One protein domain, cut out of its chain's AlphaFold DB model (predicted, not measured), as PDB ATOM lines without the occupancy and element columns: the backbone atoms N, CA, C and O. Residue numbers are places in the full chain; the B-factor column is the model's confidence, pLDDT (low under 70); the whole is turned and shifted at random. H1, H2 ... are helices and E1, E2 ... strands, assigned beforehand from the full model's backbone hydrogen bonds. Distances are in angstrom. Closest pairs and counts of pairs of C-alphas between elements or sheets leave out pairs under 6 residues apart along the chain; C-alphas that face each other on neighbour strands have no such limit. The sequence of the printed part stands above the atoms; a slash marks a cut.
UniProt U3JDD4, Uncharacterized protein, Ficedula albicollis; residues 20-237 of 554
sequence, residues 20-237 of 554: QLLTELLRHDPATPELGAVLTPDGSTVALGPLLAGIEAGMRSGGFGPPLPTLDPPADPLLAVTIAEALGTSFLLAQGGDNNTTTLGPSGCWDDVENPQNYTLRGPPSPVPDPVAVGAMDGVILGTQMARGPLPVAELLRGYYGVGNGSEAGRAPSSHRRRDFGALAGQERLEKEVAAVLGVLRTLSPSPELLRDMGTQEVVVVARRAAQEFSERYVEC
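This is residues 20 to 237 of the 554 residues of an uncharacterized protein of Ficedula albicollis (UniProt U3JDD4). Three helices, H2, H4 and the first part of the kinked H3, make a small up-and-down bundle in the middle, and H6 and H9 cross over it, H6 across H4 and H9 across the later part of H3, with H7 also crossing H3. Two small strand hairpins sit toward the end where H4 begins, E1 with E2 close to H4 and E3 with E4 beyond them, while H1 packs on the start of H2, H5 on the start of H6 and H8 on the end of H7. The printed part has 218 residues with nine named helices and four named strands, in the order H1 E1 E2 H2 H3 E3 E4 H4 H5 H6 H7 H8 H9; each of the two sheets, E1 - E2 and E3 - E4, is antiparallel, and the class is mostly helix. The whole is compact, with a radius of gyration of the C-alphas of 17.3 A and spans of 55 by 41 by 37 A.

E1, residues 37 to 39, and E2, residues 45 to 47, form an antiparallel hairpin at 150 degrees, with N 38 and O 46 within hydrogen-bond range at 2.9 A. E3, residues 108 to 110, and E4, residues 119 to 121, form another at 157 degrees, with N 109 and O 120 at 2.9 A; the closest C-alphas of E1 and E4, Ala 37 and Tyr 119, are 7.3 A apart. H4, residues 130 to 146, comes nearest to E2 at the C-alphas of Val 46 and Pro 131, 4.4 A. H2, residues 48 to 61, touches H4 at a shallow tilt of 21 degrees, the same way, closest at C-alphas 58 and 143, 3.7 A. H3, residues 77 to 93, is the hub, touching four helices. With residues 78 to 83 alone it touches H4, opposite ways at a shallow tilt of 21 degrees, closest at C-alphas 82 and 136, 4.8 A; H2 and H3 are a helical hairpin. H7, residues 188 to 203, touches H3 about perpendicular at 77 degrees, closest at C-alphas 84 and 194, 4.5 A. H9, residues 216 to 236, touches H7 at a steep tilt of 44 degrees, opposite ways, closest at C-alphas 191 and 224, 5.0 A. H6, residues 173 to 185, touches H4 about perpendicular at 80 degrees, closest at C-alphas 137 and 181, 5.7 A. H1, residues 20 to 26, touches H2 at C-alphas 26 and 49, 4.1 A; H5, residues 153 to 161, touches H6 at C-alphas 160 and 173, 5.2 A; H8, residues 209 to 212, touches H7 at C-alphas 202 and 211, 6.0 A. Every O i to N i+4 pair is within hydrogen-bond range in H1, H2 and H4, against 9 of 13 in H3, 4 of 5 in H5, 6 of 9 in H6, 10 of 12 in H7 and 16 of 17 in H9; H8 is too short for such a pair.

H1 begins at C-alpha 20, (188.821, 235.205, 188.169). H9, the longest helix, is 28.3 A long and ends at C-alpha 236, (192.419, 202.350, 206.021). H4 is 24.0 A long from C-alpha 130 at (190.538, 211.398, 194.319), H7 23.5 A, H3 22.5 A, H2 19.7 A and H6 17.7 A. H3 has a kink of 47 degrees near residue 84.

The C-alphas farthest apart, Ser 167 and Asp 213, are 56.7 A apart. The printed part has no cut; the links H2 to H3, H3 to E3 and H5 to H6 are long. The mean pLDDT of the printed part is 87.8, and 21 residues are under 70, among them residues 96 to 100 and 164 to 170.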
ATOM      1  N   GLN A  20     189.693 236.107 188.924       70.31
ATOM      2  CA  GLN A  20     188.821 235.205 188.169       70.31
ATOM      3  C   GLN A  20     189.424 233.797 188.069       70.31
ATOM      4  O   GLN A  20     188.812 232.859 188.565       70.31
ATOM      5  N   LEU A  21     190.652 233.660 187.553       66.69
ATOM      6  CA  LEU A  21     191.348 232.371 187.438       66.69
ATOM      7  C   LEU A  21     191.554 231.702 188.807       66.69
ATOM      8  O   LEU A  21     191.426 230.491 188.929       66.69
ATOM      9  N   LEU A  22     191.822 232.475 189.864       68.81
ATOM     10  CA  LEU A  22     191.884 231.944 191.227       68.81
ATOM     11  C   LEU A  22     190.511 231.441 191.708       68.81
ATOM     12  O   LEU A  22     190.437 230.402 192.353       68.81
ATOM     13  N   THR A  23     189.425 232.143 191.374       71.25
ATOM     14  CA  THR A  23     188.051 231.720 191.702       71.25
ATOM     15  C   THR A  23     187.645 230.462 190.927       71.25
ATOM     16  O   THR A  23     186.962 229.604 191.478       71.25
ATOM     17  N   GLU A  24     188.084 230.326 189.675       68.00
ATOM     18  CA  GLU A  24     187.906 229.126 188.848       68.00
ATOM     19  C   GLU A  24     188.721 227.948 189.404       68.00
ATOM     20  O   GLU A  24     188.168 226.879 189.618       68.00
ATOM     21  N   LEU A  25     189.992 228.146 189.772       69.81
ATOM     22  CA  LEU A  25     190.829 227.102 190.387       69.81
ATOM     23  C   LEU A  25     190.382 226.687 191.805       69.81
ATOM     24  O   LEU A  25     190.719 225.593 192.256       69.81
ATOM     25  N   LEU A  26     189.638 227.539 192.518       75.19
ATOM     26  CA  LEU A  26     188.992 227.193 193.791       75.19
ATOM     27  C   LEU A  26     187.671 226.433 193.587       75.19
ATOM     28  O   LEU A  26     187.308 225.604 194.421       75.19
ATOM     29  N   ARG A  27     186.966 226.685 192.477       66.12
ATOM     30  CA  ARG A  27     185.779 225.936 192.044       66.12
ATOM     31  C   ARG A  27     186.206 224.727 191.222       66.12
ATOM     32  O   ARG A  27     186.129 224.746 189.998       66.12
ATOM     33  N   HIS A  28     186.653 223.689 191.927       71.12
ATOM     34  CA  HIS A  28     186.989 222.396 191.333       71.12
ATOM     35  C   HIS A  28     185.910 221.943 190.336       71.12
ATOM     36  O   HIS A  28     184.729 221.893 190.687       71.12
ATOM     37  N   ASP A  29     186.325 221.643 189.104       71.81
ATOM     38  CA  ASP A  29     185.441 221.182 188.032       71.81
ATOM     39  C   ASP A  29     185.956 219.835 187.489       71.81
ATOM     40  O   ASP A  29     187.028 219.809 186.872       71.81
ATOM     41  N   PRO A  30     185.222 218.720 187.692       63.25
ATOM     42  CA  PRO A  30     185.562 217.397 187.167       63.25
ATOM     43  C   PRO A  30     185.244 217.223 185.667       63.25
ATOM     44  O   PRO A  30     185.272 216.097 185.157       63.25
ATOM     45  N   ALA A  31     184.943 218.305 184.939       71.25
ATOM     46  CA  ALA A  31     185.042 218.352 183.483       71.25
ATOM     47  C   ALA A  31     186.459 217.979 182.986       71.25
ATOM     48  O   ALA A  31     187.378 217.701 183.754       71.25
ATOM     49  N   THR A  32     186.650 217.897 181.666       63.53
ATOM     50  CA  THR A  32     187.936 217.495 181.068       63.53
ATOM     51  C   THR A  32     188.526 218.634 180.228       63.53
ATOM     52  O   THR A  32     187.884 219.022 179.247       63.53
ATOM     53  N   PRO A  33     189.743 219.132 180.533       67.25
ATOM     54  CA  PRO A  33     190.609 218.761 181.663       67.25
ATOM     55  C   PRO A  33     190.057 219.236 183.019       67.25
ATOM     56  O   PRO A  33     189.332 220.225 183.079       67.25
ATOM     57  N   GLU A  34     190.424 218.536 184.094       76.94
ATOM     58  CA  GLU A  34     189.950 218.831 185.456       76.94
ATOM     59  C   GLU A  34     190.575 220.133 185.983       76.94
ATOM     60  O   GLU A  34     191.803 220.266 186.031       76.94
ATOM     61  N   LEU A  35     189.740 221.096 186.387       81.00
ATOM     62  CA  LEU A  35     190.193 222.407 186.862       81.00
ATOM     63  C   LEU A  35     190.347 222.433 188.386       81.00
ATOM     64  O   LEU A  35     189.559 221.851 189.128       81.00
ATOM     65  N   GLY A  36     191.376 223.138 188.862       84.88
ATOM     66  CA  GLY A  36     191.674 223.285 190.291       84.88
ATOM     67  C   GLY A  36     192.515 222.159 190.905       84.88
ATOM     68  O   GLY A  36     192.804 222.218 192.099       84.88
ATOM     69  N   ALA A  37     192.940 221.161 190.125       91.38
ATOM     70  CA  ALA A  37     193.868 220.109 190.553       91.38
ATOM     71  C   ALA A  37     195.344 220.481 190.291       91.38
ATOM     72  O   ALA A  37     195.660 221.144 189.305       91.38
ATOM     73  N   VAL A  38     196.263 220.030 191.155       93.00
ATOM     74  CA  VAL A  38     197.721 220.246 191.034       93.00
ATOM     75  C   VAL A  38     198.499 218.975 191.398       93.00
ATOM     76  O   VAL A  38     198.150 218.291 192.360       93.00
ATOM     77  N   LEU A  39     199.567 218.668 190.651       95.06
ATOM     78  CA  LEU A  39     200.548 217.625 190.986       95.06
ATOM     79  C   LEU A  39     201.538 218.151 192.039       95.06
ATOM     80  O   LEU A  39     202.256 219.121 191.785       95.06
ATOM     81  N   THR A  40     201.598 217.526 193.215       95.00
ATOM     82  CA  THR A  40     202.517 217.918 194.296       95.00
ATOM     83  C   THR A  40     203.875 217.207 194.196       95.00
ATOM     84  O   THR A  40     203.967 216.137 193.593       95.00
ATOM     85  N   PRO A  41     204.960 217.754 194.792       92.19
ATOM     86  CA  PRO A  41     206.306 217.160 194.723       92.19
ATOM     87  C   PRO A  41     206.437 215.716 195.242       92.19
ATOM     88  O   PRO A  41     207.390 215.023 194.883       92.19
ATOM     89  N   ASP A  42     205.491 215.252 196.060       92.81
ATOM     90  CA  ASP A  42     205.397 213.872 196.542       92.81
ATOM     91  C   ASP A  42     204.574 212.945 195.622       92.81
ATOM     92  O   ASP A  42     204.292 211.812 195.996       92.81
ATOM     93  N   GLY A  43     204.186 213.406 194.429       93.31
ATOM     94  CA  GLY A  43     203.483 212.616 193.411       93.31
ATOM     95  C   GLY A  43     201.965 212.533 193.561       93.31
ATOM     96  O   GLY A  43     201.299 211.957 192.698       93.31
ATOM     97  N   SER A  44     201.399 213.101 194.626       95.38
ATOM     98  CA  SER A  44     199.945 213.174 194.791       95.38
ATOM     99  C   SER A  44     199.322 214.210 193.854       95.38
ATOM    100  O   SER A  44     199.962 215.173 193.444       95.38
ATOM    101  N   THR A  45     198.047 214.025 193.509       96.25
ATOM    102  CA  THR A  45     197.245 215.070 192.853       96.25
ATOM    103  C   THR A  45     196.231 215.609 193.851       96.25
ATOM    104  O   THR A  45     195.583 214.825 194.539       96.25
ATOM    105  N   VAL A  46     196.139 216.934 193.959       96.19
ATOM    106  CA  VAL A  46     195.475 217.627 195.070       96.19
ATOM    107  C   VAL A  46     194.598 218.756 194.528       96.19
ATOM    108  O   VAL A  46     195.078 219.575 193.745       96.19
ATOM    109  N   ALA A  47     193.331 218.820 194.939       94.81
ATOM    110  CA  ALA A  47     192.435 219.928 194.606       94.81
ATOM    111  C   ALA A  47     192.681 221.138 195.526       94.81
ATOM    112  O   ALA A  47     192.667 221.013 196.752       94.81
ATOM    113  N   LEU A  48     192.866 222.322 194.935       93.75
ATOM    114  CA  LEU A  48     193.199 223.556 195.654       93.75
ATOM    115  C   LEU A  48     192.046 224.089 196.512       93.75
ATOM    116  O   LEU A  48     192.300 224.602 197.599       93.75
ATOM    117  N   GLY A  49     190.798 223.950 196.050       92.19
ATOM    118  CA  GLY A  49     189.590 224.395 196.758       92.19
ATOM    119  C   GLY A  49     189.516 223.919 198.219       92.19
ATOM    120  O   GLY A  49     189.656 224.745 199.124       92.19
ATOM    121  N   PRO A  50     189.350 222.607 198.481       95.31
ATOM    122  CA  PRO A  50     189.226 222.090 199.845       95.31
ATOM    123  C   PRO A  50     190.529 222.217 200.657       95.31
ATOM    124  O   PRO A  50     190.475 222.437 201.868       95.31
ATOM    125  N   LEU A  51     191.699 222.168 200.005       96.81
ATOM    126  CA  LEU A  51     193.000 222.408 200.643       96.81
ATOM    127  C   LEU A  51     193.073 223.811 201.266       96.81
ATOM    128  O   LEU A  51     193.410 223.965 202.441       96.81
ATOM    129  N   LEU A  52     192.747 224.840 200.481       94.94
ATOM    130  CA  LEU A  52     192.823 226.235 200.911       94.94
ATOM    131  C   LEU A  52     191.678 226.602 201.865       94.94
ATOM    132  O   LEU A  52     191.920 227.324 202.833       94.94
ATOM    133  N   ALA A  53     190.479 226.042 201.668       93.81
ATOM    134  CA  ALA A  53     189.362 226.191 202.601       93.81
ATOM    135  C   ALA A  53     189.701 225.643 204.001       93.81
ATOM    136  O   ALA A  53     189.420 226.298 205.005       93.81
ATOM    137  N   GLY A  54     190.375 224.489 204.083       96.06
ATOM    138  CA  GLY A  54     190.839 223.924 205.352       96.06
ATOM    139  C   GLY A  54     191.915 224.773 206.038       96.06
ATOM    140  O   GLY A  54     191.824 225.041 207.238       96.06
ATOM    141  N   ILE A  55     192.890 225.278 205.274       95.69
ATOM    142  CA  ILE A  55     193.916 226.208 205.779       95.69
ATOM    143  C   ILE A  55     193.271 227.487 206.343       95.69
ATOM    144  O   ILE A  55     193.614 227.903 207.452       95.69
ATOM    145  N   GLU A  56     192.307 228.083 205.634       94.19
ATOM    146  CA  GLU A  56     191.595 229.281 206.095       94.19
ATOM    147  C   GLU A  56     190.721 229.009 207.330       94.19
ATOM    148  O   GLU A  56     190.772 229.774 208.300       94.19
ATOM    149  N   ALA A  57     189.947 227.919 207.336       93.94
ATOM    150  CA  ALA A  57     189.134 227.531 208.488       93.94
ATOM    151  C   ALA A  57     190.010 227.292 209.729       93.94
ATOM    152  O   ALA A  57     189.666 227.737 210.826       93.94
ATOM    153  N   GLY A  58     191.183 226.678 209.553       94.56
ATOM    154  CA  GLY A  58     192.198 226.534 210.593       94.56
ATOM    155  C   GLY A  58     192.696 227.871 211.139       94.56
ATOM    156  O   GLY A  58     192.634 228.106 212.345       94.56
ATOM    157  N   MET A  59     193.128 228.786 210.262       94.00
ATOM    158  CA  MET A  59     193.570 230.133 210.654       94.00
ATOM    159  C   MET A  59     192.504 230.880 211.461       94.00
ATOM    160  O   MET A  59     192.784 231.350 212.565       94.00
ATOM    161  N   ARG A  60     191.271 230.952 210.948       93.12
ATOM    162  CA  ARG A  60     190.159 231.641 211.620       93.12
ATOM    163  C   ARG A  60     189.802 230.983 212.960       93.12
ATOM    164  O   ARG A  60     189.542 231.696 213.925       93.12
ATOM    165  N   SER A  61     189.867 229.651 213.054       90.94
ATOM    166  CA  SER A  61     189.661 228.907 214.311       90.94
ATOM    167  C   SER A  61     190.747 229.179 215.360       90.94
ATOM    168  O   SER A  61     190.456 229.187 216.552       90.94
ATOM    169  N   GLY A  62     191.982 229.461 214.931       89.25
ATOM    170  CA  GLY A  62     193.066 229.940 215.799       89.25
ATOM    171  C   GLY A  62     192.957 231.419 216.207       89.25
ATOM    172  O   GLY A  62     193.841 231.921 216.894       89.25
ATOM    173  N   GLY A  63     191.913 232.136 215.774       88.38
ATOM    174  CA  GLY A  63     191.744 233.577 215.995       88.38
ATOM    175  C   GLY A  63     192.446 234.472 214.964       88.38
ATOM    176  O   GLY A  63     192.431 235.695 215.099       88.38
ATOM    177  N   PHE A  64     193.040 233.901 213.911       85.62
ATOM    178  CA  PHE A  64     193.768 234.631 212.867       85.62
ATOM    179  C   PHE A  64     192.846 235.027 211.703       85.62
ATOM    180  O   PHE A  64     193.045 234.623 210.558       85.62
ATOM    181  N   GLY A  65     191.815 235.817 212.006       86.06
ATOM    182  CA  GLY A  65     190.866 236.354 211.028       86.06
ATOM    183  C   GLY A  65     189.500 236.681 211.642       86.06
ATOM    184  O   GLY A  65     189.343 236.625 212.862       86.06
ATOM    185  N   PRO A  66     188.491 237.013 210.815       87.50
ATOM    186  CA  PRO A  66     187.105 237.091 211.266       87.50
ATOM    187  C   PRO A  66     186.639 235.733 211.818       87.50
ATOM    188  O   PRO A  66     186.979 234.703 211.222       87.50
ATOM    189  N   PRO A  67     185.844 235.705 212.905       87.31
ATOM    190  CA  PRO A  67     185.335 234.459 213.465       87.31
ATOM    191  C   PRO A  67     184.488 233.701 212.437       87.31
ATOM    192  O   PRO A  67     183.820 234.296 211.586       87.31
ATOM    193  N   LEU A  68     184.524 232.372 212.518       87.06
ATOM    194  CA  LEU A  68     183.682 231.506 211.696       87.06
ATOM    195  C   LEU A  68     182.224 231.559 212.185       87.06
ATOM    196  O   LEU A  68     181.991 231.743 213.383       87.06
ATOM    197  N   PRO A  69     181.236 231.421 211.282       84.50
ATOM    198  CA  PRO A  69     179.832 231.412 211.668       84.50
ATOM    199  C   PRO A  69     179.514 230.186 212.531       84.50
ATOM    200  O   PRO A  69     179.971 229.077 212.254       84.50
ATOM    201  N   THR A  70     178.685 230.376 213.556       85.81
ATOM    202  CA  THR A  70     178.083 229.266 214.302       85.81
ATOM    203  C   THR A  70     177.035 228.585 213.429       85.81
ATOM    204  O   THR A  70     176.059 229.224 213.034       85.81
ATOM    205  N   LEU A  71     177.238 227.304 213.134       86.19
ATOM    206  CA  LEU A  71     176.299 226.483 212.375       86.19
ATOM    207  C   LEU A  71     175.217 225.897 213.299       86.19
ATOM    208  O   LEU A  71     175.496 225.597 214.461       86.19
ATOM    209  N   ASP A  72     174.002 225.728 212.773       86.19
ATOM    210  CA  ASP A  72     172.888 225.054 213.447       86.19
ATOM    211  C   ASP A  72     172.258 224.014 212.490       86.19
ATOM    212  O   ASP A  72     171.741 224.406 211.435       86.19
ATOM    213  N   PRO A  73     172.340 222.699 212.786       87.31
ATOM    214  CA  PRO A  73     172.986 222.098 213.957       87.31
ATOM    215  C   PRO A  73     174.514 222.334 213.996       87.31
ATOM    216  O   PRO A  73     175.138 222.482 212.942       87.31
ATOM    217  N   PRO A  74     175.143 222.332 215.188       89.94
ATOM    218  CA  PRO A  74     176.584 222.540 215.316       89.94
ATOM    219  C   PRO A  74     177.414 221.467 214.600       89.94
ATOM    220  O   PRO A  74     177.408 220.296 214.991       89.94
ATOM    221  N   ALA A  75     178.180 221.906 213.602       90.94
ATOM    222  CA  ALA A  75     179.208 221.131 212.916       90.94
ATOM    223  C   ALA A  75     180.584 221.789 213.099       90.94
ATOM    224  O   ALA A  75     180.679 223.008 213.264       90.94
ATOM    225  N   ASP A  76     181.649 220.994 213.047       91.62
ATOM    226  CA  ASP A  76     183.033 221.470 213.007       91.62
ATOM    227  C   ASP A  76     183.299 222.227 211.691       91.62
ATOM    228  O   ASP A  76     183.302 221.595 210.628       91.62
ATOM    229  N   PRO A  77     183.567 223.550 211.717       88.81
ATOM    230  CA  PRO A  77     183.792 224.329 210.504       88.81
ATOM    231  C   PRO A  77     184.942 223.806 209.635       88.81
ATOM    232  O   PRO A  77     184.883 223.947 208.416       88.81
ATOM    233  N   LEU A  78     185.974 223.198 210.237       91.38
ATOM    234  CA  LEU A  78     187.132 222.678 209.511       91.38
ATOM    235  C   LEU A  78     186.771 221.437 208.688       91.38
ATOM    236  O   LEU A  78     187.227 221.309 207.556       91.38
ATOM    237  N   LEU A  79     185.941 220.540 209.227       93.88
ATOM    238  CA  LEU A  79     185.447 219.365 208.499       93.88
ATOM    239  C   LEU A  79     184.298 219.720 207.547       93.88
ATOM    240  O   LEU A  79     184.210 219.134 206.467       93.88
ATOM    241  N   ALA A  80     183.466 220.703 207.908       91.56
ATOM    242  CA  ALA A  80     182.352 221.175 207.094       91.56
ATOM    243  C   ALA A  80     182.806 221.652 205.706       91.56
ATOM    244  O   ALA A  80     182.375 221.083 204.704       91.56
ATOM    245  N   VAL A  81     183.720 222.632 205.653       88.88
ATOM    246  CA  VAL A  81     184.148 223.278 204.393       88.88
ATOM    247  C   VAL A  81     185.177 222.481 203.584       88.88
ATOM    248  O   VAL A  81     185.523 222.882 202.476       88.88
ATOM    249  N   THR A  82     185.712 221.388 204.134       92.62
ATOM    250  CA  THR A  82     186.728 220.560 203.461       92.62
ATOM    251  C   THR A  82     186.134 219.303 202.845       92.62
ATOM    252  O   THR A  82     186.423 219.016 201.686       92.62
ATOM    253  N   ILE A  83     185.333 218.539 203.601       95.31
ATOM    254  CA  ILE A  83     184.919 217.188 203.193       95.31
ATOM    255  C   ILE A  83     183.470 216.829 203.523       95.31
ATOM    256  O   ILE A  83     182.845 216.104 202.751       95.31
ATOM    257  N   ALA A  84     182.911 217.306 204.637       96.25
ATOM    258  CA  ALA A  84     181.622 216.809 205.116       96.25
ATOM    259  C   ALA A  84     180.447 217.256 204.224       96.25
ATOM    260  O   ALA A  84     179.532 216.467 203.987       96.25
ATOM    261  N   GLU A  85     180.504 218.467 203.654       92.44
ATOM    262  CA  GLU A  85     179.537 218.925 202.647       92.44
ATOM    263  C   GLU A  85     179.612 218.092 201.357       92.44
ATOM    264  O   GLU A  85     178.595 217.597 200.866       92.44
ATOM    265  N   ALA A  86     180.824 217.878 200.835       92.62
ATOM    266  CA  ALA A  86     181.059 217.143 199.594       92.62
ATOM    267  C   ALA A  86     180.674 215.655 199.716       92.62
ATOM    268  O   ALA A  86     180.050 215.090 198.817       92.62
ATOM    269  N   LEU A  87     180.966 215.025 200.859       95.12
ATOM    270  CA  LEU A  87     180.519 213.665 201.168       95.12
ATOM    271  C   LEU A  87     179.001 213.574 201.303       95.12
ATOM    272  O   LEU A  87     178.384 212.711 200.678       95.12
ATOM    273  N   GLY A  88     178.397 214.463 202.095       92.75
ATOM    274  CA  GLY A  88     176.953 214.474 202.300       92.75
ATOM    275  C   GLY A  88     176.198 214.635 200.985       92.75
ATOM    276  O   GLY A  88     175.311 213.840 200.688       92.75
ATOM    277  N   THR A  89     176.585 215.617 200.168       89.19
ATOM    278  CA  THR A  89     175.952 215.884 198.867       89.19
ATOM    279  C   THR A  89     176.209 214.780 197.836       89.19
ATOM    280  O   THR A  89     175.283 214.419 197.112       89.19
ATOM    281  N   SER A  90     177.401 214.171 197.803       91.19
ATOM    282  CA  SER A  90     177.695 213.045 196.900       91.19
ATOM    283  C   SER A  90     176.818 211.820 197.181       91.19
ATOM    284  O   SER A  90     176.153 211.294 196.285       91.19
ATOM    285  N   PHE A  91     176.755 211.387 198.443       92.00
ATOM    286  CA  PHE A  91     175.987 210.200 198.827       92.00
ATOM    287  C   PHE A  91     174.471 210.434 198.830       92.00
ATOM    288  O   PHE A  91     173.717 209.500 198.567       92.00
ATOM    289  N   LEU A  92     174.035 211.676 199.055       87.75
ATOM    290  CA  LEU A  92     172.665 212.139 198.833       87.75
ATOM    291  C   LEU A  92     172.249 211.972 197.361       87.75
ATOM    292  O   LEU A  92     171.245 211.322 197.072       87.75
ATOM    293  N   LEU A  93     173.030 212.523 196.423       83.19
ATOM    294  CA  LEU A  93     172.745 212.426 194.985       83.19
ATOM    295  C   LEU A  93     172.694 210.964 194.515       83.19
ATOM    296  O   LEU A  93     171.825 210.602 193.725       83.19
ATOM    297  N   ALA A  94     173.556 210.109 195.071       83.19
ATOM    298  CA  ALA A  94     173.587 208.670 194.804       83.19
ATOM    299  C   ALA A  94     172.468 207.845 195.485       83.19
ATOM    300  O   ALA A  94     172.451 206.623 195.332       83.19
ATOM    301  N   GLN A  95     171.540 208.462 196.232       75.00
ATOM    302  CA  GLN A  95     170.258 207.838 196.607       75.00
ATOM    303  C   GLN A  95     169.103 208.237 195.675       75.00
ATOM    304  O   GLN A  95     168.134 207.490 195.556       75.00
ATOM    305  N   GLY A  96     169.190 209.394 195.009       60.81
ATOM    306  CA  GLY A  96     168.127 209.935 194.154       60.81
ATOM    307  C   GLY A  96     168.138 209.454 192.696       60.81
ATOM    308  O   GLY A  96     167.334 209.940 191.902       60.81
ATOM    309  N   GLY A  97     169.046 208.549 192.317       55.59
ATOM    310  CA  GLY A  97     169.262 208.127 190.929       55.59
ATOM    311  C   GLY A  97     169.773 206.690 190.788       55.59
ATOM    312  O   GLY A  97     169.880 205.957 191.767       55.59
ATOM    313  N   ASP A  98     170.054 206.285 189.546       52.28
ATOM    314  CA  ASP A  98     170.436 204.912 189.183       52.28
ATOM    315  C   ASP A  98     171.588 204.339 190.030       52.28
ATOM    316  O   ASP A  98     172.574 205.025 190.300       52.28
ATOM    317  N   ASN A  99     171.540 203.023 190.291       54.47
ATOM    318  CA  ASN A  99     172.550 202.198 190.995       54.47
ATOM    319  C   ASN A  99     173.993 202.240 190.418       54.47
ATOM    320  O   ASN A  99     174.836 201.429 190.799       54.47
ATOM    321  N   ASN A 100     174.279 203.128 189.467       59.28
ATOM    322  CA  ASN A 100     175.537 203.260 188.741       59.28
ATOM    323  C   ASN A 100     176.229 204.627 188.971       59.28
ATOM    324  O   ASN A 100     177.282 204.882 188.385       59.28
ATOM    325  N   THR A 101     175.671 205.520 189.804       76.00
ATOM    326  CA  THR A 101     176.352 206.759 190.228       76.00
ATOM    327  C   THR A 101     177.588 206.451 191.073       76.00
ATOM    328  O   THR A 101     177.498 205.789 192.106       76.00
ATOM    329  N   THR A 102     178.744 206.972 190.656       84.19
ATOM    330  CA  THR A 102     179.998 206.882 191.421       84.19
ATOM    331  C   THR A 102     179.995 207.944 192.523       84.19
ATOM    332  O   THR A 102     179.789 209.118 192.231       84.19
ATOM    333  N   THR A 103     180.216 207.541 193.776       91.19
ATOM    334  CA  THR A 103     180.202 208.417 194.967       91.19
ATOM    335  C   THR A 103     181.574 208.996 195.319       91.19
ATOM    336  O   THR A 103     181.659 210.124 195.807       91.19
ATOM    337  N   LEU A 104     182.640 208.224 195.091       94.19
ATOM    338  CA  LEU A 104     184.021 208.540 195.464       94.19
ATOM    339  C   LEU A 104     184.991 208.159 194.341       94.19
ATOM    340  O   LEU A 104     184.866 207.098 193.725       94.19
ATOM    341  N   GLY A 105     186.012 208.984 194.123       92.50
ATOM    342  CA  GLY A 105     186.954 208.811 193.023       92.50
ATOM    343  C   GLY A 105     186.321 209.115 191.656       92.50
ATOM    344  O   GLY A 105     185.312 209.817 191.584       92.50
ATOM    345  N   PRO A 106     186.889 208.610 190.550       92.44
ATOM    346  CA  PRO A 106     188.145 207.874 190.455       92.44
ATOM    347  C   PRO A 106     189.360 208.803 190.628       92.44
ATOM    348  O   PRO A 106     189.236 209.988 190.935       92.44
ATOM    349  N   SER A 107     190.548 208.253 190.399       92.56
ATOM    350  CA  SER A 107     191.761 209.016 190.096       92.56
ATOM    351  C   SER A 107     191.852 209.286 188.596       92.56
ATOM    352  O   SER A 107     191.331 208.531 187.769       92.56
ATOM    353  N   GLY A 108     192.566 210.346 188.243       93.00
ATOM    354  CA  GLY A 108     192.984 210.652 186.885       93.00
ATOM    355  C   GLY A 108     194.454 210.360 186.598       93.00
ATOM    356  O   GLY A 108     195.174 209.749 187.390       93.00
ATOM    357  N   CYS A 109     194.877 210.820 185.430       95.12
ATOM    358  CA  CYS A 109     196.255 210.875 184.968       95.12
ATOM    359  C   CYS A 109     196.584 212.309 184.553       95.12
ATOM    360  O   CYS A 109     195.719 212.995 184.007       95.12
ATOM    361  N   TRP A 110     197.834 212.722 184.752       95.00
ATOM    362  CA  TRP A 110     198.392 213.877 184.052       95.00
ATOM    363  C   TRP A 110     198.810 213.491 182.629       95.00
ATOM    364  O   TRP A 110     199.130 212.326 182.369       95.00
ATOM    365  N   ASP A 111     198.801 214.464 181.723       92.94
ATOM    366  CA  ASP A 111     199.317 214.344 180.358       92.94
ATOM    367  C   ASP A 111     200.846 214.194 180.314       92.94
ATOM    368  O   ASP A 111     201.368 213.368 179.565       92.94
ATOM    369  N   ASP A 112     201.543 214.928 181.179       91.06
ATOM    370  CA  ASP A 112     202.964 214.775 181.488       91.06
ATOM    371  C   ASP A 112     203.155 214.899 183.017       91.06
ATOM    372  O   ASP A 112     202.452 215.656 183.678       91.06
ATOM    373  N   VAL A 113     204.070 214.133 183.618       91.06
ATOM    374  CA  VAL A 113     204.354 214.179 185.072       91.06
ATOM    375  C   VAL A 113     205.651 214.910 185.416       91.06
ATOM    376  O   VAL A 113     205.924 215.165 186.586       91.06
ATOM    377  N   GLU A 114     206.451 215.248 184.409       88.50
ATOM    378  CA  GLU A 114     207.632 216.105 184.510       88.50
ATOM    379  C   GLU A 114     207.275 217.558 184.115       88.50
ATOM    380  O   GLU A 114     207.881 218.493 184.639       88.50
ATOM    381  N   ASN A 115     206.233 217.763 183.291       90.69
ATOM    382  CA  ASN A 115     205.629 219.074 182.983       90.69
ATOM    383  C   ASN A 115     204.076 219.027 182.892       90.69
ATOM    384  O   ASN A 115     203.523 219.196 181.803       90.69
ATOM    385  N   PRO A 116     203.350 218.803 184.006       91.75
ATOM    386  CA  PRO A 116     201.888 218.656 184.011       91.75
ATOM    387  C   PRO A 116     201.153 219.892 183.490       91.75
ATOM    388  O   PRO A 116     201.435 221.007 183.931       91.75
ATOM    389  N   GLN A 117     200.189 219.695 182.584       88.94
ATOM    390  CA  GLN A 117     199.283 220.749 182.100       88.94
ATOM    391  C   GLN A 117     197.807 220.347 182.221       88.94
ATOM    392  O   GLN A 117     196.979 221.182 182.576       88.94
ATOM    393  N   ASN A 118     197.467 219.082 181.955       91.44
ATOM    394  CA  ASN A 118     196.089 218.590 181.927       91.44
ATOM    395  C   ASN A 118     195.931 217.343 182.803       91.44
ATOM    396  O   ASN A 118     196.588 216.329 182.560       91.44
ATOM    397  N   TYR A 119     195.007 217.380 183.765       92.25
ATOM    398  CA  TYR A 119     194.556 216.186 184.482       92.25
ATOM    399  C   TYR A 119     193.268 215.640 183.855       92.25
ATOM    400  O   TYR A 119     192.415 216.394 183.384       92.25
ATOM    401  N   THR A 120     193.127 214.317 183.790       92.38
ATOM    402  CA  THR A 120     191.958 213.647 183.196       92.38
ATOM    403  C   THR A 120     191.606 212.384 183.974       92.38
ATOM    404  O   THR A 120     192.431 211.475 184.090       92.38
ATOM    405  N   LEU A 121     190.374 212.312 184.487       91.81
ATOM    406  CA  LEU A 121     189.845 211.179 185.255       91.81
ATOM    407  C   LEU A 121     189.832 209.865 184.446       91.81
ATOM    408  O   LEU A 121     189.506 209.842 183.261       91.81
ATOM    409  N   ARG A 122     190.166 208.737 185.094       90.06
ATOM    410  CA  ARG A 122     190.236 207.399 184.461       90.06
ATOM    411  C   ARG A 122     188.886 206.664 184.375       90.06
ATOM    412  O   ARG A 122     188.863 205.480 184.041       90.06
ATOM    413  N   GLY A 123     187.778 207.321 184.704       87.62
ATOM    414  CA  GLY A 123     186.441 206.729 184.782       87.62
ATOM    415  C   GLY A 123     185.352 207.801 184.919       87.62
ATOM    416  O   GLY A 123     185.664 208.982 184.761       87.62
ATOM    417  N   PRO A 124     184.092 207.417 185.201       87.38
ATOM    418  CA  PRO A 124     183.000 208.369 185.400       87.38
ATOM    419  C   PRO A 124     183.324 209.355 186.532       87.38
ATOM    420  O   PRO A 124     183.803 208.905 187.571       87.38
ATOM    421  N   PRO A 125     183.079 210.667 186.375       85.38
ATOM    422  CA  PRO A 125     183.288 211.623 187.456       85.38
ATOM    423  C   PRO A 125     182.316 211.369 188.617       85.38
ATOM    424  O   PRO A 125     181.173 210.960 188.406       85.38
ATOM    425  N   SER A 126     182.763 211.666 189.837       88.56
ATOM    426  CA  SER A 126     181.906 211.841 191.015       88.56
ATOM    427  C   SER A 126     182.029 213.276 191.546       88.56
ATOM    428  O   SER A 126     182.922 214.004 191.110       88.56
ATOM    429  N   PRO A 127     181.190 213.689 192.513       87.88
ATOM    430  CA  PRO A 127     181.387 214.936 193.255       87.88
ATOM    431  C   PRO A 127     182.606 214.931 194.200       87.88
ATOM    432  O   PRO A 127     182.986 215.985 194.701       87.88
ATOM    433  N   VAL A 128     183.226 213.770 194.463       93.75
ATOM    434  CA  VAL A 128     184.417 213.634 195.326       93.75
ATOM    435  C   VAL A 128     185.476 212.764 194.624       93.75
ATOM    436  O   VAL A 128     185.747 211.638 195.057       93.75
ATOM    437  N   PRO A 129     186.080 213.236 193.514       93.94
ATOM    438  CA  PRO A 129     187.172 212.525 192.860       93.94
ATOM    439  C   PRO A 129     188.416 212.490 193.757       93.94
ATOM    440  O   PRO A 129     188.521 213.240 194.732       93.94
ATOM    441  N   ASP A 130     189.380 211.620 193.440       95.62
ATOM    442  CA  ASP A 130     190.538 211.398 194.319       95.62
ATOM    443  C   ASP A 130     191.303 212.700 194.670       95.62
ATOM    444  O   ASP A 130     191.654 212.849 195.841       95.62
ATOM    445  N   PRO A 131     191.496 213.692 193.768       95.81
ATOM    446  CA  PRO A 131     192.118 214.971 194.127       95.81
ATOM    447  C   PRO A 131     191.337 215.811 195.144       95.81
ATOM    448  O   PRO A 131     191.959 216.496 195.956       95.81
ATOM    449  N   VAL A 132     189.999 215.754 195.139       95.56
ATOM    450  CA  VAL A 132     189.145 216.462 196.113       95.56
ATOM    451  C   VAL A 132     189.257 215.804 197.482       95.56
ATOM    452  O   VAL A 132     189.529 216.493 198.461       95.56
ATOM    453  N   ALA A 133     189.158 214.472 197.545       97.12
ATOM    454  CA  ALA A 133     189.381 213.720 198.779       97.12
ATOM    455  C   ALA A 133     190.774 213.991 199.376       97.12
ATOM    456  O   ALA A 133     190.911 214.215 200.578       97.12
ATOM    457  N   VAL A 134     191.811 214.012 198.534       97.75
ATOM    458  CA  VAL A 134     193.194 214.281 198.946       97.75
ATOM    459  C   VAL A 134     193.377 215.732 199.410       97.75
ATOM    460  O   VAL A 134     193.909 215.950 200.496       97.75
ATOM    461  N   GLY A 135     192.882 216.719 198.656       97.62
ATOM    462  CA  GLY A 135     192.940 218.134 199.048       97.62
ATOM    463  C   GLY A 135     192.185 218.434 200.339       97.62
ATOM    464  O   GLY A 135     192.647 219.233 201.148       97.62
ATOM    465  N   ALA A 136     191.074 217.743 200.584       97.62
ATOM    466  CA  ALA A 136     190.327 217.864 201.825       97.62
ATOM    467  C   ALA A 136     191.060 217.268 203.035       97.62
ATOM    468  O   ALA A 136     191.117 217.910 204.084       97.62
ATOM    469  N   MET A 137     191.670 216.082 202.892       98.25
ATOM    470  CA  MET A 137     192.490 215.496 203.960       98.25
ATOM    471  C   MET A 137     193.652 216.420 204.341       98.25
ATOM    472  O   MET A 137     193.852 216.717 205.520       98.25
ATOM    473  N   ASP A 138     194.369 216.925 203.337       98.38
ATOM    474  CA  ASP A 138     195.472 217.866 203.518       98.38
ATOM    475  C   ASP A 138     194.993 219.179 204.158       98.38
ATOM    476  O   ASP A 138     195.621 219.678 205.091       98.38
ATOM    477  N   GLY A 139     193.851 219.715 203.710       97.88
ATOM    478  CA  GLY A 139     193.234 220.926 204.254       97.88
ATOM    479  C   GLY A 139     192.893 220.811 205.741       97.88
ATOM    480  O   GLY A 139     193.152 221.745 206.499       97.88
ATOM    481  N   VAL A 140     192.385 219.659 206.195       98.06
ATOM    482  CA  VAL A 140     192.110 219.396 207.622       98.06
ATOM    483  C   VAL A 140     193.402 219.288 208.439       98.06
ATOM    484  O   VAL A 140     193.491 219.859 209.530       98.06
ATOM    485  N   ILE A 141     194.424 218.600 207.921       98.00
ATOM    486  CA  ILE A 141     195.726 218.457 208.595       98.00
ATOM    487  C   ILE A 141     196.408 219.827 208.735       98.00
ATOM    488  O   ILE A 141     196.789 220.233 209.837       98.00
ATOM    489  N   LEU A 142     196.518 220.569 207.633       97.44
ATOM    490  CA  LEU A 142     197.196 221.862 207.584       97.44
ATOM    491  C   LEU A 142     196.395 222.971 208.278       97.44
ATOM    492  O   LEU A 142     196.986 223.810 208.954       97.44
ATOM    493  N   GLY A 143     195.062 222.934 208.218       96.69
ATOM    494  CA  GLY A 143     194.195 223.787 209.030       96.69
ATOM    495  C   GLY A 143     194.400 223.561 210.530       96.69
ATOM    496  O   GLY A 143     194.596 224.515 211.285       96.69
ATOM    497  N   THR A 144     194.471 222.298 210.966       95.38
ATOM    498  CA  THR A 144     194.755 221.940 212.369       95.38
ATOM    499  C   THR A 144     196.137 222.425 212.830       95.38
ATOM    500  O   THR A 144     196.310 222.764 214.003       95.38
ATOM    501  N   GLN A 145     197.122 222.485 211.929       94.31
ATOM    502  CA  GLN A 145     198.428 223.088 212.206       94.31
ATOM    503  C   GLN A 145     198.329 224.618 212.321       94.31
ATOM    504  O   GLN A 145     198.771 225.177 213.324       94.31
ATOM    505  N   MET A 146     197.711 225.289 211.345       94.12
ATOM    506  CA  MET A 146     197.585 226.754 211.302       94.12
ATOM    507  C   MET A 146     196.777 227.327 212.474       94.12
ATOM    508  O   MET A 146     197.094 228.413 212.957       94.12
ATOM    509  N   ALA A 147     195.803 226.577 212.999       92.62
ATOM    510  CA  ALA A 147     195.051 226.937 214.204       92.62
ATOM    511  C   ALA A 147     195.927 227.080 215.468       92.62
ATOM    512  O   ALA A 147     195.519 227.728 216.429       92.62
ATOM    513  N   ARG A 148     197.132 226.487 215.485       91.12
ATOM    514  CA  ARG A 148     198.093 226.564 216.605       91.12
ATOM    515  C   ARG A 148     199.089 227.720 216.465       91.12
ATOM    516  O   ARG A 148     199.789 228.033 217.424       91.12
ATOM    517  N   GLY A 149     199.175 228.322 215.282       88.25
ATOM    518  CA  GLY A 149     200.101 229.399 214.951       88.25
ATOM    519  C   GLY A 149     200.277 229.512 213.431       88.25
ATOM    520  O   GLY A 149     200.589 228.505 212.790       88.25
ATOM    521  N   PRO A 150     200.082 230.698 212.829       84.31
ATOM    522  CA  PRO A 150     200.131 230.853 211.385       84.31
ATOM    523  C   PRO A 150     201.574 230.834 210.873       84.31
ATOM    524  O   PRO A 150     202.437 231.560 211.364       84.31
ATOM    525  N   LEU A 151     201.807 230.044 209.828       88.56
ATOM    526  CA  LEU A 151     203.030 230.053 209.030       88.56
ATOM    527  C   LEU A 151     202.758 230.705 207.663       88.56
ATOM    528  O   LEU A 151     201.615 230.698 207.196       88.56
ATOM    529  N   PRO A 152     203.777 231.227 206.961       92.62
ATOM    530  CA  PRO A 152     203.631 231.580 205.554       92.62
ATOM    531  C   PRO A 152     203.144 230.355 204.766       92.62
ATOM    532  O   PRO A 152     203.761 229.294 204.832       92.62
ATOM    533  N   VAL A 153     202.067 230.478 203.982       91.00
ATOM    534  CA  VAL A 153     201.467 229.328 203.266       91.00
ATOM    535  C   VAL A 153     202.488 228.627 202.353       91.00
ATOM    536  O   VAL A 153     202.530 227.402 202.278       91.00
ATOM    537  N   ALA A 154     203.397 229.383 201.730       91.31
ATOM    538  CA  ALA A 154     204.488 228.819 200.935       91.31
ATOM    539  C   ALA A 154     205.537 228.049 201.767       91.31
ATOM    540  O   ALA A 154     206.245 227.210 201.222       91.31
ATOM    541  N   GLU A 155     205.696 228.330 203.058       92.12
ATOM    542  CA  GLU A 155     206.536 227.543 203.974       92.12
ATOM    543  C   GLU A 155     205.808 226.264 204.398       92.12
ATOM    544  O   GLU A 155     206.348 225.174 204.221       92.12
ATOM    545  N   LEU A 156     204.546 226.394 204.824       93.56
ATOM    546  CA  LEU A 156     203.653 225.293 205.200       93.56
ATOM    547  C   LEU A 156     203.587 224.203 204.113       93.56
ATOM    548  O   LEU A 156     203.892 223.041 204.374       93.56
ATOM    549  N   LEU A 157     203.263 224.582 202.871       94.38
ATOM    550  CA  LEU A 157     203.116 223.640 201.755       94.38
ATOM    551  C   LEU A 157     204.456 223.007 201.330       94.38
ATOM    552  O   LEU A 157     204.490 221.829 200.975       94.38
ATOM    553  N   ARG A 158     205.576 223.748 201.401       91.88
ATOM    554  CA  ARG A 158     206.917 223.194 201.114       91.88
ATOM    555  C   ARG A 158     207.397 222.244 202.208       91.88
ATOM    556  O   ARG A 158     208.039 221.251 201.883       91.88
ATOM    557  N   GLY A 159     207.071 222.516 203.470       90.94
ATOM    558  CA  GLY A 159     207.336 221.602 204.580       90.94
ATOM    559  C   GLY A 159     206.497 220.325 204.508       90.94
ATOM    560  O   GLY A 159     206.986 219.266 204.884       90.94
ATOM    561  N   TYR A 160     205.265 220.407 203.996       94.94
ATOM    562  CA  TYR A 160     204.336 219.277 203.948       94.94
ATOM    563  C   TYR A 160     204.576 218.315 202.775       94.94
ATOM    564  O   TYR A 160     204.694 217.112 202.998       94.94
ATOM    565  N   TYR A 161     204.688 218.826 201.541       94.38
ATOM    566  CA  TYR A 161     204.915 217.996 200.342       94.38
ATOM    567  C   TYR A 161     206.399 217.788 199.995       94.38
ATOM    568  O   TYR A 161     206.719 217.024 199.085       94.38
ATOM    569  N   GLY A 162     207.316 218.496 200.659       87.94
ATOM    570  CA  GLY A 162     208.756 218.416 200.410       87.94
ATOM    571  C   GLY A 162     209.495 217.478 201.366       87.94
ATOM    572  O   GLY A 162     209.087 217.254 202.502       87.94
ATOM    573  N   VAL A 163     210.656 216.982 200.930       74.56
ATOM    574  CA  VAL A 163     211.598 216.202 201.760       74.56
ATOM    575  C   VAL A 163     212.545 217.112 202.565       74.56
ATOM    576  O   VAL A 163     213.770 217.006 202.499       74.56
ATOM    577  N   GLY A 164     211.959 218.048 203.323       59.38
ATOM    578  CA  GLY A 164     212.665 218.942 204.249       59.38
ATOM    579  C   GLY A 164     213.825 219.732 203.623       59.38
ATOM    580  O   GLY A 164     213.748 220.184 202.481       59.38
ATOM    581  N   ASN A 165     214.932 219.873 204.364       52.44
ATOM    582  CA  ASN A 165     216.157 220.571 203.932       52.44
ATOM    583  C   ASN A 165     217.003 219.771 202.910       52.44
ATOM    584  O   ASN A 165     218.231 219.845 202.925       52.44
ATOM    585  N   GLY A 166     216.373 218.983 202.035       46.31
ATOM    586  CA  GLY A 166     217.053 218.241 200.968       46.31
ATOM    587  C   GLY A 166     217.881 217.041 201.439       46.31
ATOM    588  O   GLY A 166     218.729 216.559 200.692       46.31
ATOM    589  N   SER A 167     217.659 216.539 202.657       46.16
ATOM    590  CA  SER A 167     218.251 215.277 203.096       46.16
ATOM    591  C   SER A 167     217.433 214.099 202.561       46.16
ATOM    592  O   SER A 167     216.320 213.844 203.014       46.16
ATOM    593  N   GLU A 168     218.028 213.305 201.664       49.22
ATOM    594  CA  GLU A 168     217.433 212.073 201.104       49.22
ATOM    595  C   GLU A 168     217.122 210.981 202.156       49.22
ATOM    596  O   GLU A 168     216.771 209.866 201.798       49.22
ATOM    597  N   ALA A 169     217.257 211.255 203.456       54.31
ATOM    598  CA  ALA A 169     216.932 210.321 204.530       54.31
ATOM    599  C   ALA A 169     215.421 210.247 204.830       54.31
ATOM    600  O   ALA A 169     214.932 209.183 205.212       54.31
ATOM    601  N   GLY A 170     214.687 211.355 204.673       66.62
ATOM    602  CA  GLY A 170     213.266 211.453 205.031       66.62
ATOM    603  C   GLY A 170     212.309 211.251 203.853       66.62
ATOM    604  O   GLY A 170     212.655 211.539 202.710       66.62
ATOM    605  N   ARG A 171     211.079 210.818 204.159       83.75
ATOM    606  CA  ARG A 171     209.914 210.932 203.265       83.75
ATOM    607  C   ARG A 171     209.136 212.219 203.561       83.75
ATOM    608  O   ARG A 171     209.251 212.761 204.660       83.75
ATOM    609  N   ALA A 172     208.371 212.724 202.594       89.44
ATOM    610  CA  ALA A 172     207.560 213.930 202.790       89.44
ATOM    611  C   ALA A 172     206.478 213.688 203.866       89.44
ATOM    612  O   ALA A 172     205.865 212.613 203.848       89.44
ATOM    613  N   PRO A 173     206.195 214.644 204.776       93.06
ATOM    614  CA  PRO A 173     205.132 214.502 205.777       93.06
ATOM    615  C   PRO A 173     203.765 214.136 205.186       93.06
ATOM    616  O   PRO A 173     203.034 213.333 205.761       93.06
ATOM    617  N   SER A 174     203.458 214.632 203.988       95.12
ATOM    618  CA  SER A 174     202.258 214.292 203.218       95.12
ATOM    619  C   SER A 174     202.101 212.798 202.891       95.12
ATOM    620  O   SER A 174     200.983 212.335 202.674       95.12
ATOM    621  N   SER A 175     203.169 211.994 202.924       93.19
ATOM    622  CA  SER A 175     203.071 210.529 202.785       93.19
ATOM    623  C   SER A 175     202.392 209.843 203.986       93.19
ATOM    624  O   SER A 175     202.031 208.671 203.904       93.19
ATOM    625  N   HIS A 176     202.176 210.560 205.095       94.12
ATOM    626  CA  HIS A 176     201.411 210.092 206.254       94.12
ATOM    627  C   HIS A 176     199.934 210.532 206.244       94.12
ATOM    628  O   HIS A 176     199.185 210.153 207.149       94.12
ATOM    629  N   ARG A 177     199.491 211.307 205.237       96.44
ATOM    630  CA  ARG A 177     198.191 212.012 205.221       96.44
ATOM    631  C   ARG A 177     196.980 211.158 205.617       96.44
ATOM    632  O   ARG A 177     196.113 211.643 206.327       96.44
ATOM    633  N   ARG A 178     196.942 209.882 205.218       96.19
ATOM    634  CA  ARG A 178     195.822 208.959 205.487       96.19
ATOM    635  C   ARG A 178     195.666 208.668 206.981       96.19
ATOM    636  O   ARG A 178     194.595 208.874 207.548       96.19
ATOM    637  N   ARG A 179     196.771 208.289 207.632       95.25
ATOM    638  CA  ARG A 179     196.871 208.078 209.084       95.25
ATOM    639  C   ARG A 179     196.581 209.365 209.855       95.25
ATOM    640  O   ARG A 179     195.824 209.346 210.822       95.25
ATOM    641  N   ASP A 180     197.184 210.471 209.426       96.94
ATOM    642  CA  ASP A 180     197.138 211.732 210.169       96.94
ATOM    643  C   ASP A 180     195.761 212.407 210.059       96.94
ATOM    644  O   ASP A 180     195.259 212.930 211.053       96.94
ATOM    645  N   PHE A 181     195.085 212.299 208.910       98.00
ATOM    646  CA  PHE A 181     193.665 212.636 208.784       98.00
ATOM    647  C   PHE A 181     192.788 211.683 209.603       98.00
ATOM    648  O   PHE A 181     191.913 212.147 210.329       98.00
ATOM    649  N   GLY A 182     193.034 210.369 209.547       97.25
ATOM    650  CA  GLY A 182     192.287 209.376 210.326       97.25
ATOM    651  C   GLY A 182     192.298 209.660 211.832       97.25
ATOM    652  O   GLY A 182     191.261 209.559 212.484       97.25
ATOM    653  N   ALA A 183     193.438 210.110 212.366       97.19
ATOM    654  CA  ALA A 183     193.592 210.523 213.762       97.19
ATOM    655  C   ALA A 183     192.876 211.845 214.121       97.19
ATOM    656  O   ALA A 183     192.636 212.105 215.301       97.19
ATOM    657  N   LEU A 184     192.539 212.683 213.134       96.56
ATOM    658  CA  LEU A 184     191.801 213.937 213.325       96.56
ATOM    659  C   LEU A 184     190.290 213.755 213.119       96.56
ATOM    660  O   LEU A 184     189.500 214.207 213.947       96.56
ATOM    661  N   ALA A 185     189.889 213.108 212.026       95.56
ATOM    662  CA  ALA A 185     188.506 213.026 211.569       95.56
ATOM    663  C   ALA A 185     187.780 211.737 211.987       95.56
ATOM    664  O   ALA A 185     186.592 211.800 212.289       95.56
ATOM    665  N   GLY A 186     188.474 210.591 212.033       94.50
ATOM    666  CA  GLY A 186     187.889 209.268 212.302       94.50
ATOM    667  C   GLY A 186     186.753 208.859 211.347       94.50
ATOM    668  O   GLY A 186     186.399 209.594 210.431       94.50
ATOM    669  N   GLN A 187     186.140 207.693 211.582       96.44
ATOM    670  CA  GLN A 187     184.875 207.335 210.918       96.44
ATOM    671  C   GLN A 187     183.669 207.917 211.675       96.44
ATOM    672  O   GLN A 187     182.815 208.552 211.071       96.44
ATOM    673  N   GLU A 188     183.607 207.740 213.000       96.69
ATOM    674  CA  GLU A 188     182.465 208.160 213.836       96.69
ATOM    675  C   GLU A 188     182.245 209.682 213.822       96.69
ATOM    676  O   GLU A 188     181.126 210.159 213.627       96.69
ATOM    677  N   ARG A 189     183.321 210.467 213.974       96.81
ATOM    678  CA  ARG A 189     183.243 211.932 213.876       96.81
ATOM    679  C   ARG A 189     182.928 212.368 212.442       96.81
ATOM    680  O   ARG A 189     182.134 213.286 212.285       96.81
ATOM    681  N   LEU A 190     183.435 211.694 211.408       97.38
ATOM    682  CA  LEU A 190     183.049 211.985 210.022       97.38
ATOM    683  C   LEU A 190     181.557 211.688 209.753       97.38
ATOM    684  O   LEU A 190     180.894 212.517 209.138       97.38
ATOM    685  N   GLU A 191     180.996 210.589 210.277       97.69
ATOM    686  CA  GLU A 191     179.547 210.300 210.233       97.69
ATOM    687  C   GLU A 191     178.749 211.426 210.908       97.69
ATOM    688  O   GLU A 191     177.787 211.943 210.336       97.69
ATOM    689  N   LYS A 192     179.187 211.870 212.094       96.94
ATOM    690  CA  LYS A 192     178.563 212.983 212.821       96.94
ATOM    691  C   LYS A 192     178.619 214.302 212.042       96.94
ATOM    692  O   LYS A 192     177.587 214.958 211.917       96.94
ATOM    693  N   GLU A 193     179.783 214.713 211.540       96.88
ATOM    694  CA  GLU A 193     179.917 216.006 210.857       96.88
ATOM    695  C   GLU A 193     179.193 216.015 209.499       96.88
ATOM    696  O   GLU A 193     178.560 217.015 209.162       96.88
ATOM    697  N   VAL A 194     179.176 214.899 208.753       96.94
ATOM    698  CA  VAL A 194     178.353 214.773 207.532       96.94
ATOM    699  C   VAL A 194     176.863 214.893 207.869       96.94
ATOM    700  O   VAL A 194     176.148 215.647 207.209       96.94
ATOM    701  N   ALA A 195     176.384 214.218 208.919       95.81
ATOM    702  CA  ALA A 195     174.988 214.330 209.348       95.81
ATOM    703  C   ALA A 195     174.623 215.759 209.797       95.81
ATOM    704  O   ALA A 195     173.533 216.242 209.484       95.81
ATOM    705  N   ALA A 196     175.533 216.451 210.491       95.00
ATOM    706  CA  ALA A 196     175.335 217.833 210.918       95.00
ATOM    707  C   ALA A 196     175.284 218.802 209.724       95.00
ATOM    708  O   ALA A 196     174.344 219.589 209.624       95.00
ATOM    709  N   VAL A 197     176.210 218.702 208.762       94.00
ATOM    710  CA  VAL A 197     176.202 219.550 207.555       94.00
ATOM    711  C   VAL A 197     174.971 219.292 206.683       94.00
ATOM    712  O   VAL A 197     174.340 220.247 206.232       94.00
ATOM    713  N   LEU A 198     174.541 218.036 206.516       92.44
ATOM    714  CA  LEU A 198     173.262 217.725 205.863       92.44
ATOM    715  C   LEU A 198     172.051 218.300 206.624       92.44
ATOM    716  O   LEU A 198     171.035 218.617 206.005       92.44
ATOM    717  N   GLY A 199     172.162 218.475 207.944       91.19
ATOM    718  CA  GLY A 199     171.230 219.248 208.767       91.19
ATOM    719  C   GLY A 199     171.221 220.740 208.418       91.19
ATOM    720  O   GLY A 199     170.153 221.304 208.192       91.19
ATOM    721  N   VAL A 200     172.397 221.366 208.307       89.25
ATOM    722  CA  VAL A 200     172.549 222.793 207.957       89.25
ATOM    723  C   VAL A 200     172.008 223.077 206.551       89.25
ATOM    724  O   VAL A 200     171.230 224.007 206.359       89.25
ATOM    725  N   LEU A 201     172.338 222.243 205.560       88.25
ATOM    726  CA  LEU A 201     171.876 222.416 204.174       88.25
ATOM    727  C   LEU A 201     170.339 222.393 204.028       88.25
ATOM    728  O   LEU A 201     169.813 222.905 203.042       88.25
ATOM    729  N   ARG A 202     169.606 221.844 205.010       86.88
ATOM    730  CA  ARG A 202     168.132 221.873 205.055       86.88
ATOM    731  C   ARG A 202     167.559 223.209 205.519       86.88
ATOM    732  O   ARG A 202     166.434 223.523 205.133       86.88
ATOM    733  N   THR A 203     168.282 223.962 206.351       84.12
ATOM    734  CA  THR A 203     167.827 225.252 206.906       84.12
ATOM    735  C   THR A 203     168.187 226.431 205.999       84.12
ATOM    736  O   THR A 203     167.488 227.446 205.998       84.12
ATOM    737  N   LEU A 204     169.230 226.286 205.174       82.81
ATOM    738  CA  LEU A 204     169.598 227.259 204.148       82.81
ATOM    739  C   LEU A 204     168.506 227.416 203.074       82.81
ATOM    740  O   LEU A 204     167.686 226.532 202.832       82.81
ATOM    741  N   SER A 205     168.490 228.576 202.412       73.69
ATOM    742  CA  SER A 205     167.534 228.899 201.347       73.69
ATOM    743  C   SER A 205     168.259 229.406 200.093       73.69
ATOM    744  O   SER A 205     168.993 230.388 200.202       73.69
ATOM    745  N   PRO A 206     168.036 228.803 198.906       73.94
ATOM    746  CA  PRO A 206     167.192 227.631 198.655       73.94
ATOM    747  C   PRO A 206     167.834 226.325 199.159       73.94
ATOM    748  O   PRO A 206     168.954 225.996 198.786       73.94
ATOM    749  N   SER A 207     167.097 225.559 199.966       67.69
ATOM    750  CA  SER A 207     167.459 224.175 200.300       67.69
ATOM    751  C   SER A 207     167.242 223.275 199.071       67.69
ATOM    752  O   SER A 207     166.195 223.415 198.422       67.69
ATOM    753  N   PRO A 208     168.182 222.367 198.736       73.81
ATOM    754  CA  PRO A 208     167.998 221.375 197.679       73.81
ATOM    755  C   PRO A 208     166.715 220.562 197.879       73.81
ATOM    756  O   PRO A 208     166.441 220.088 198.978       73.81
ATOM    757  N   GLU A 209     165.945 220.347 196.810       73.88
ATOM    758  CA  GLU A 209     164.665 219.618 196.882       73.88
ATOM    759  C   GLU A 209     164.849 218.208 197.463       73.88
ATOM    760  O   GLU A 209     164.140 217.820 198.388       73.88
ATOM    761  N   LEU A 210     165.915 217.520 197.045       73.25
ATOM    762  CA  LEU A 210     166.320 216.199 197.537       73.25
ATOM    763  C   LEU A 210     166.613 216.147 199.057       73.25
ATOM    764  O   LEU A 210     166.581 215.070 199.639       73.25
ATOM    765  N   LEU A 211     166.868 217.285 199.722       78.62
ATOM    766  CA  LEU A 211     167.032 217.362 201.183       78.62
ATOM    767  C   LEU A 211     165.753 217.718 201.945       78.62
ATOM    768  O   LEU A 211     165.698 217.480 203.154       78.62
ATOM    769  N   ARG A 212     164.749 218.295 201.277       73.25
ATOM    770  CA  ARG A 212     163.500 218.743 201.913       73.25
ATOM    771  C   ARG A 212     162.613 217.577 202.331       73.25
ATOM    772  O   ARG A 212     162.065 217.609 203.430       73.25
ATOM    773  N   ASP A 213     162.522 216.560 201.480       74.19
ATOM    774  CA  ASP A 213     161.585 215.445 201.662       74.19
ATOM    775  C   ASP A 213     162.165 214.294 202.509       74.19
ATOM    776  O   ASP A 213     161.415 213.482 203.050       74.19
ATOM    777  N   MET A 214     163.492 214.234 202.676       80.31
ATOM    778  CA  MET A 214     164.173 213.177 203.433       80.31
ATOM    779  C   MET A 214     163.955 213.278 204.952       80.31
ATOM    780  O   MET A 214     164.210 214.317 205.572       80.31
ATOM    781  N   GLY A 215     163.666 212.154 205.603       85.19
ATOM    782  CA  GLY A 215     163.605 212.028 207.059       85.19
ATOM    783  C   GLY A 215     164.976 212.063 207.754       85.19
ATOM    784  O   GLY A 215     166.016 211.748 207.177       85.19
ATOM    785  N   THR A 216     164.993 212.385 209.051       86.31
ATOM    786  CA  THR A 216     166.231 212.453 209.862       86.31
ATOM    787  C   THR A 216     166.991 211.121 209.922       86.31
ATOM    788  O   THR A 216     168.215 211.115 209.988       86.31
ATOM    789  N   GLN A 217     166.289 209.985 209.872       88.12
ATOM    790  CA  GLN A 217     166.928 208.660 209.844       88.12
ATOM    791  C   GLN A 217     167.679 208.407 208.528       88.12
ATOM    792  O   GLN A 217     168.731 207.776 208.529       88.12
ATOM    793  N   GLU A 218     167.186 208.947 207.414       89.00
ATOM    794  CA  GLU A 218     167.813 208.792 206.099       89.00
ATOM    795  C   GLU A 218     169.107 209.613 206.017       89.00
ATOM    796  O   GLU A 218     170.094 209.133 205.464       89.00
ATOM    797  N   VAL A 219     169.164 210.781 206.677       90.38
ATOM    798  CA  VAL A 219     170.417 211.541 206.880       90.38
ATOM    799  C   VAL A 219     171.473 210.691 207.582       90.38
ATOM    800  O   VAL A 219     172.613 210.653 207.132       90.38
ATOM    801  N   VAL A 220     171.106 209.984 208.656       92.62
ATOM    802  CA  VAL A 220     172.040 209.122 209.404       92.62
ATOM    803  C   VAL A 220     172.526 207.956 208.536       92.62
ATOM    804  O   VAL A 220     173.712 207.633 208.559       92.62
ATOM    805  N   VAL A 221     171.653 207.356 207.720       93.19
ATOM    806  CA  VAL A 221     172.035 206.289 206.775       93.19
ATOM    807  C   VAL A 221     172.985 206.806 205.686       93.19
ATOM    808  O   VAL A 221     174.003 206.164 205.422       93.19
ATOM    809  N   VAL A 222     172.700 207.967 205.086       92.62
ATOM    810  CA  VAL A 222     173.577 208.624 204.097       92.62
ATOM    811  C   VAL A 222     174.933 208.965 204.714       92.62
ATOM    812  O   VAL A 222     175.967 208.599 204.156       92.62
ATOM    813  N   ALA A 223     174.941 209.607 205.883       95.81
ATOM    814  CA  ALA A 223     176.156 210.050 206.556       95.81
ATOM    815  C   ALA A 223     177.051 208.883 206.997       95.81
ATOM    816  O   ALA A 223     178.262 208.928 206.777       95.81
ATOM    817  N   ARG A 224     176.462 207.806 207.538       96.69
ATOM    818  CA  ARG A 224     177.188 206.574 207.879       96.69
ATOM    819  C   ARG A 224     177.843 205.951 206.660       96.69
ATOM    820  O   ARG A 224     179.029 205.635 206.700       96.69
ATOM    821  N   ARG A 225     177.078 205.792 205.575       95.75
ATOM    822  CA  ARG A 225     177.579 205.202 204.329       95.75
ATOM    823  C   ARG A 225     178.721 206.041 203.747       95.75
ATOM    824  O   ARG A 225     179.752 205.480 203.387       95.75
ATOM    825  N   ALA A 226     178.562 207.363 203.725       96.62
ATOM    826  CA  ALA A 226     179.580 208.289 203.239       96.62
ATOM    827  C   ALA A 226     180.878 208.220 204.062       96.62
ATOM    828  O   ALA A 226     181.965 208.111 203.497       96.62
ATOM    829  N   ALA A 227     180.769 208.234 205.393       97.88
ATOM    830  CA  ALA A 227     181.916 208.152 206.294       97.88
ATOM    831  C   ALA A 227     182.620 206.786 206.250       97.88
ATOM    832  O   ALA A 227     183.851 206.737 206.305       97.88
ATOM    833  N   GLN A 228     181.863 205.689 206.128       96.31
ATOM    834  CA  GLN A 228     182.402 204.336 205.981       96.31
ATOM    835  C   GLN A 228     183.157 204.173 204.655       96.31
ATOM    836  O   GLN A 228     184.354 203.898 204.682       96.31
ATOM    837  N   GLU A 229     182.505 204.403 203.506       95.62
ATOM    838  CA  GLU A 229     183.150 204.246 202.190       95.62
ATOM    839  C   GLU A 229     184.365 205.183 202.040       95.62
ATOM    840  O   GLU A 229     185.374 204.796 201.444       95.62
ATOM    841  N   PHE A 230     184.324 206.389 202.626       97.31
ATOM    842  CA  PHE A 230     185.482 207.286 202.649       97.31
ATOM    843  C   PHE A 230     186.618 206.755 203.533       97.31
ATOM    844  O   PHE A 230     187.776 206.786 203.116       97.31
ATOM    845  N   SER A 231     186.314 206.246 204.730       96.69
ATOM    846  CA  SER A 231     187.330 205.711 205.649       96.69
ATOM    847  C   SER A 231     188.017 204.478 205.059       96.69
ATOM    848  O   SER A 231     189.246 204.449 204.977       96.69
ATOM    849  N   GLU A 232     187.249 203.516 204.544       94.00
ATOM    850  CA  GLU A 232     187.776 202.326 203.861       94.00
ATOM    851  C   GLU A 232     188.687 202.712 202.678       94.00
ATOM    852  O   GLU A 232     189.808 202.210 202.558       94.00
ATOM    853  N   ARG A 233     188.255 203.657 201.825       94.31
ATOM    854  CA  ARG A 233     188.982 204.061 200.606       94.31
ATOM    855  C   ARG A 233     190.193 204.968 200.853       94.31
ATOM    856  O   ARG A 233     191.194 204.841 200.139       94.31
ATOM    857  N   TYR A 234     190.114 205.904 201.801       96.31
ATOM    858  CA  TYR A 234     191.097 206.986 201.970       96.31
ATOM    859  C   TYR A 234     191.878 206.956 203.287       96.31
ATOM    860  O   TYR A 234     192.952 207.551 203.329       96.31
ATOM    861  N   VAL A 235     191.409 206.248 204.320       95.88
ATOM    862  CA  VAL A 235     192.083 206.163 205.630       95.88
ATOM    863  C   VAL A 235     192.711 204.789 205.862       95.88
ATOM    864  O   VAL A 235     193.883 204.719 206.217       95.88
ATOM    865  N   GLU A 236     191.965 203.701 205.652       93.75
ATOM    866  CA  GLU A 236     192.419 202.350 206.021       93.75
ATOM    867  C   GLU A 236     193.208 201.600 204.932       93.75
ATOM    868  O   GLU A 236     193.899 200.620 205.225       93.75
ATOM    869  N   CYS A 237     193.026 201.977 203.667       94.56
ATOM    870  CA  CYS A 237     193.743 201.406 202.529       94.56
ATOM    871  C   CYS A 237     194.937 202.295 202.142       94.56
ATOM    872  O   CYS A 237     194.837 203.523 202.236       94.56
TER     873      CYS A 237